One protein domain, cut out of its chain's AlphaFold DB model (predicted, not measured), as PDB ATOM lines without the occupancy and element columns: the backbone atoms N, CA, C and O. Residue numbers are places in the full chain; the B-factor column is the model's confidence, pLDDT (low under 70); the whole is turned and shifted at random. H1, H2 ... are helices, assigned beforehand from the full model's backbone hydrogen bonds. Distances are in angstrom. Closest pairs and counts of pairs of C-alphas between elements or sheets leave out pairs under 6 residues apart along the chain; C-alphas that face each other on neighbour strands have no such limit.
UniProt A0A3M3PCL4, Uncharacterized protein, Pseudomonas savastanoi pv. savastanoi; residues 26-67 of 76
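This is residues 26 to 67 of the 76 residues of an uncharacterized protein of Pseudomonas savastanoi pv. savastanoi (UniProt A0A3M3PCL4). Read from Arg 26, this model is a drawn-out helical hairpin: the long helix H1 runs out, residues 43 to 55 fold back beside it without a named element, and the shorter helix H2 carries on past the place where H1 began. The two helices are staggered lengthwise and meet near their first residues, and the whole is a rod. The printed part has 42 residues with two named helices, H1 then H2, and no named strand; the class is all helix. It is loose, with a radius of gyration of the C-alphas of 12.1 A, and spans 40 by 16 by 11 A.

Find C-alpha 26 at (349.148, 283.520, 195.916); from there H1, residues 26 to 42, runs 24.2 A to C-alpha 42 at (330.028, 273.113, 206.570). Go on through residues 43 to 55 to C-alpha 56, where H2, residues 56 to 65, begins; it runs 14.5 A to C-alpha 65 at (356.914, 283.054, 182.913).

Look at Arg 26 and Ile 56: their C-alphas, the closest of the two helices, are 6.2 A apart. H1 and H2 touch, H1 with residues 26 to 30 alone. Their lines stand at a shallow tilt of 22 degrees and they run opposite ways, a helical hairpin. Their centres are 18.5 A apart. In H1 and H2 every O i to N i+4 pair is within hydrogen-bond range.

The two C-alphas farthest apart are those of Asn 44 and Gly 67, at 39.8 A, while those of Arg 26 and Gly 67 are 15.9 A apart. The link from H1 to H2, 13 residues, is long. The printed part has no cut; its mean pLDDT is 93.7, and no printed residue is under 70.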
ATOM      1  N   ARG A  26     349.502 284.942 195.827       95.69
ATOM      2  CA  ARG A  26     349.148 283.520 195.916       95.69
ATOM      3  C   ARG A  26     348.738 283.111 197.326       95.69
ATOM      4  O   ARG A  26     347.832 282.284 197.469       95.69
ATOM      5  N   ARG A  27     349.406 283.651 198.348       94.38
ATOM      6  CA  ARG A  27     349.088 283.401 199.758       94.38
ATOM      7  C   ARG A  27     347.707 283.945 200.108       94.38
ATOM      8  O   ARG A  27     346.884 283.189 200.613       94.38
ATOM      9  N   GLU A  28     347.434 285.202 199.771       96.19
ATOM     10  CA  GLU A  28     346.132 285.835 200.027       96.19
ATOM     11  C   GLU A  28     344.990 285.099 199.307       96.19
ATOM     12  O   GLU A  28     343.956 284.781 199.898       96.19
ATOM     13  N   ARG A  29     345.189 284.739 198.032       96.38
ATOM     14  CA  ARG A  29     344.192 283.978 197.262       96.38
ATOM     15  C   ARG A  29     344.011 282.552 197.780       96.38
ATOM     16  O   ARG A  29     342.888 282.060 197.802       96.38
ATOM     17  N   GLY A  30     345.091 281.913 198.233       95.31
ATOM     18  CA  GLY A  30     345.048 280.604 198.883       95.31
ATOM     19  C   GLY A  30     344.258 280.626 200.190       95.31
ATOM     20  O   GLY A  30     343.441 279.741 200.416       95.31
ATOM     21  N   PHE A  31     344.435 281.666 201.008       94.94
ATOM     22  CA  PHE A  31     343.645 281.856 202.223       94.94
ATOM     23  C   PHE A  31     342.151 281.995 201.907       94.94
ATOM     24  O   PHE A  31     341.333 281.282 202.481       94.94
ATOM     25  N   ALA A  32     341.792 282.844 200.940       96.00
ATOM     26  CA  ALA A  32     340.401 283.004 200.520       96.00
ATOM     27  C   ALA A  32     339.790 281.701 199.966       96.00
ATOM     28  O   ALA A  32     338.616 281.419 200.209       96.00
ATOM     29  N   TRP A  33     340.577 280.900 199.244       96.44
ATOM     30  CA  TRP A  33     340.151 279.588 198.757       96.44
ATOM     31  C   TRP A  33     339.922 278.599 199.906       96.44
ATOM     32  O   TRP A  33     338.884 277.944 199.932       96.44
ATOM     33  N   ASN A  34     340.825 278.550 200.894       94.62
ATOM     34  CA  ASN A  34     340.664 277.711 202.087       94.62
ATOM     35  C   ASN A  34     339.376 278.058 202.845       94.62
ATOM     36  O   ASN A  34     338.590 277.165 203.140       94.62
ATOM     37  N   VAL A  35     339.098 279.349 203.062       95.75
ATOM     38  CA  VAL A  35     337.849 279.796 203.711       95.75
ATOM     39  C   VAL A  35     336.615 279.306 202.948       95.75
ATOM     40  O   VAL A  35     335.633 278.877 203.550       95.75
ATOM     41  N   ALA A  36     336.643 279.336 201.616       94.56
ATOM     42  CA  ALA A  36     335.528 278.840 200.818       94.56
ATOM     43  C   ALA A  36     335.394 277.312 200.849       94.56
ATOM     44  O   ALA A  36     334.271 276.808 200.849       94.56
ATOM     45  N   CYS A  37     336.508 276.580 200.920       93.62
ATOM     46  CA  CYS A  37     336.500 275.144 201.188       93.62
ATOM     47  C   CYS A  37     335.854 274.835 202.545       93.62
ATOM     48  O   CYS A  37     335.005 273.949 202.612       93.62
ATOM     49  N   ASP A  38     336.188 275.594 203.592       94.75
ATOM     50  CA  ASP A  38     335.610 275.416 204.928       94.75
ATOM     51  C   ASP A  38     334.090 275.647 204.914       94.75
ATOM     52  O   ASP A  38     333.323 274.844 205.446       94.75
ATOM     53  N   VAL A  39     333.624 276.701 204.236       93.94
ATOM     54  CA  VAL A  39     332.185 276.990 204.078       93.94
ATOM     55  C   VAL A  39     331.465 275.898 203.276       93.94
ATOM     56  O   VAL A  39     330.353 275.497 203.635       93.94
ATOM     57  N   ALA A  40     332.084 275.399 202.204       91.62
ATOM     58  CA  ALA A  40     331.543 274.298 201.411       91.62
ATOM     59  C   ALA A  40     331.405 273.020 202.257       91.62
ATOM     60  O   ALA A  40     330.341 272.397 202.255       91.62
ATOM     61  N   ALA A  41     332.428 272.692 203.051       91.38
ATOM     62  CA  ALA A  41     332.417 271.550 203.960       91.38
ATOM     63  C   ALA A  41     331.308 271.665 205.020       91.38
ATOM     64  O   ALA A  41     330.559 270.711 205.222       91.38
ATOM     65  N   LEU A  42     331.130 272.845 205.629       93.44
ATOM     66  CA  LEU A  42     330.028 273.113 206.570       93.44
ATOM     67  C   LEU A  42     328.640 272.957 205.927       93.44
ATOM     68  O   LEU A  42     327.665 272.675 206.621       93.44
ATOM     69  N   SER A  43     328.552 273.120 204.607       93.00
ATOM     70  CA  SER A  43     327.315 272.993 203.830       93.00
ATOM     71  C   SER A  43     327.108 271.589 203.242       93.00
ATOM     72  O   SER A  43     326.232 271.413 202.395       93.00
ATOM     73  N   ASN A  44     327.905 270.591 203.653       91.44
ATOM     74  CA  ASN A  44     327.935 269.235 203.083       91.44
ATOM     75  C   ASN A  44     328.189 269.197 201.560       91.44
ATOM     76  O   ASN A  44     327.795 268.248 200.877       91.44
ATOM     77  N   VAL A  45     328.859 270.214 201.011       90.56
ATOM     78  CA  VAL A  45     329.306 270.230 199.615       90.56
ATOM     79  C   VAL A  45     330.652 269.516 199.530       90.56
ATOM     80  O   VAL A  45     331.619 269.905 200.177       90.56
ATOM     81  N   THR A  46     330.722 268.463 198.717       83.69
ATOM     82  CA  THR A  46     331.908 267.593 198.599       83.69
ATOM     83  C   THR A  46     332.917 268.057 197.551       83.69
ATOM     84  O   THR A  46     334.012 267.505 197.459       83.69
ATOM     85  N   VAL A  47     332.560 269.057 196.745       87.00
ATOM     86  CA  VAL A  47     333.408 269.590 195.677       87.00
ATOM     87  C   VAL A  47     334.050 270.888 196.151       87.00
ATOM     88  O   VAL A  47     333.354 271.871 196.404       87.00
ATOM     89  N   SER A  48     335.381 270.906 196.241       87.06
ATOM     90  CA  SER A  48     336.129 272.137 196.503       87.06
ATOM     91  C   SER A  48     335.954 273.138 195.354       87.06
ATOM     92  O   SER A  48     335.917 272.732 194.186       87.06
ATOM     93  N   PRO A  49     335.915 274.451 195.639       90.81
ATOM     94  CA  PRO A  49     335.970 275.472 194.601       90.81
ATOM     95  C   PRO A  49     337.191 275.285 193.689       90.81
ATOM     96  O   PRO A  49     338.258 274.860 194.129       90.81
ATOM     97  N   SER A  50     337.068 275.637 192.410       93.50
ATOM     98  CA  SER A  50     338.214 275.625 191.492       93.50
ATOM     99  C   SER A  50     339.278 276.643 191.919       93.50
ATOM    100  O   SER A  50     338.955 277.782 192.245       93.50
ATOM    101  N   LEU A  51     340.558 276.273 191.839       93.06
ATOM    102  CA  LEU A  51     341.681 277.190 192.083       93.06
ATOM    103  C   LEU A  51     341.710 278.365 191.086       93.06
ATOM    104  O   LEU A  51     342.073 279.481 191.457       93.06
ATOM    105  N   SER A  52     341.275 278.145 189.841       94.12
ATOM    106  CA  SER A  52     341.205 279.197 188.811       94.12
ATOM    107  C   SER A  52     340.146 280.262 189.141       94.12
ATOM    108  O   SER A  52     340.361 281.439 188.862       94.12
ATOM    109  N   LEU A  53     339.069 279.921 189.874       94.69
ATOM    110  CA  LEU A  53     338.117 280.930 190.390       94.69
ATOM    111  C   LEU A  53     338.791 281.942 191.330       94.69
ATOM    112  O   LEU A  53     338.317 283.066 191.471       94.69
ATOM    113  N   TYR A  54     339.901 281.554 191.958       95.56
ATOM    114  CA  TYR A  54     340.687 282.392 192.861       95.56
ATOM    115  C   TYR A  54     341.941 282.968 192.185       95.56
ATOM    116  O   TYR A  54     342.751 283.616 192.849       95.56
ATOM    117  N   GLY A  55     342.115 282.746 190.877       96.25
ATOM    118  CA  GLY A  55     343.281 283.187 190.113       96.25
ATOM    119  C   GLY A  55     344.572 282.432 190.445       96.25
ATOM    120  O   GLY A  55     345.657 282.878 190.080       96.25
ATOM    121  N   ILE A  56     344.497 281.326 191.194       96.06
ATOM    122  CA  ILE A  56     345.676 280.624 191.718       96.06
ATOM    123  C   ILE A  56     346.487 279.982 190.586       96.06
ATOM    124  O   ILE A  56     347.710 280.118 190.551       96.06
ATOM    125  N   THR A  57     345.814 279.331 189.636       94.44
ATOM    126  CA  THR A  57     346.460 278.701 188.477       94.44
ATOM    127  C   THR A  57     347.161 279.741 187.600       94.44
ATOM    128  O   THR A  57     348.270 279.525 187.115       94.44
ATOM    129  N   GLU A  58     346.540 280.902 187.431       96.00
ATOM    130  CA  GLU A  58     347.046 282.016 186.640       96.00
ATOM    131  C   GLU A  58     348.276 282.649 187.300       96.00
ATOM    132  O   GLU A  58     349.257 282.935 186.611       96.00
ATOM    133  N   ILE A  59     348.267 282.801 188.629       96.25
ATOM    134  CA  ILE A  59     349.426 283.272 189.400       96.25
ATOM    135  C   ILE A  59     350.605 282.301 189.260       96.25
ATOM    136  O   ILE A  59     351.729 282.731 188.996       96.25
ATOM    137  N   GLU A  60     350.359 280.996 189.385       94.56
ATOM    138  CA  GLU A  60     351.394 279.966 189.245       94.56
ATOM    139  C   GLU A  60     351.996 279.948 187.832       94.56
ATOM    140  O   GLU A  60     353.219 279.884 187.674       94.56
ATOM    141  N   HIS A  61     351.164 280.067 186.794       94.00
ATOM    142  CA  HIS A  61     351.633 280.181 185.413       94.00
ATOM    143  C   HIS A  61     352.429 281.464 185.169       94.00
ATOM    144  O   HIS A  61     353.461 281.429 184.494       94.00
ATOM    145  N   LEU A  62     351.981 282.592 185.719       95.25
ATOM    146  CA  LEU A  62     352.663 283.866 185.554       95.25
ATOM    147  C   LEU A  62     354.029 283.867 186.250       95.25
ATOM    148  O   LEU A  62     355.008 284.299 185.646       95.25
ATOM    149  N   ALA A  63     354.132 283.304 187.456       94.75
ATOM    150  CA  ALA A  63     355.407 283.169 188.160       94.75
ATOM    151  C   ALA A  63     356.431 282.366 187.340       94.75
ATOM    152  O   ALA A  63     357.580 282.792 187.209       94.75
ATOM    153  N   ARG A  64     355.999 281.273 186.687       94.38
ATOM    154  CA  ARG A  64     356.859 280.480 185.788       94.38
ATOM    155  C   ARG A  64     357.351 281.283 184.588       94.38
ATOM    156  O   ARG A  64     358.502 281.130 184.197       94.38
ATOM    157  N   ARG A  65     356.518 282.161 184.021       94.44
ATOM    158  CA  ARG A  65     356.914 283.054 182.913       94.44
ATOM    159  C   ARG A  65     357.921 284.123 183.333       94.44
ATOM    160  O   ARG A  65     358.627 284.658 182.482       94.44
ATOM    161  N   PHE A  66     358.004 284.422 184.624       93.38
ATOM    162  CA  PHE A  66     359.067 285.249 185.181       93.38
ATOM    163  C   PHE A  66     360.293 284.437 185.616       93.38
ATOM    164  O   PHE A  66     361.273 285.046 186.021       93.38
ATOM    165  N   GLY A  67     360.301 283.108 185.478       90.75
ATOM    166  CA  GLY A  67     361.421 282.247 185.884       90.75
ATOM    167  C   GLY A  67     361.410 281.854 187.359       90.75
ATOM    168  O   GLY A  67     362.402 281.333 187.854       90.75
TER     169      GLY A  67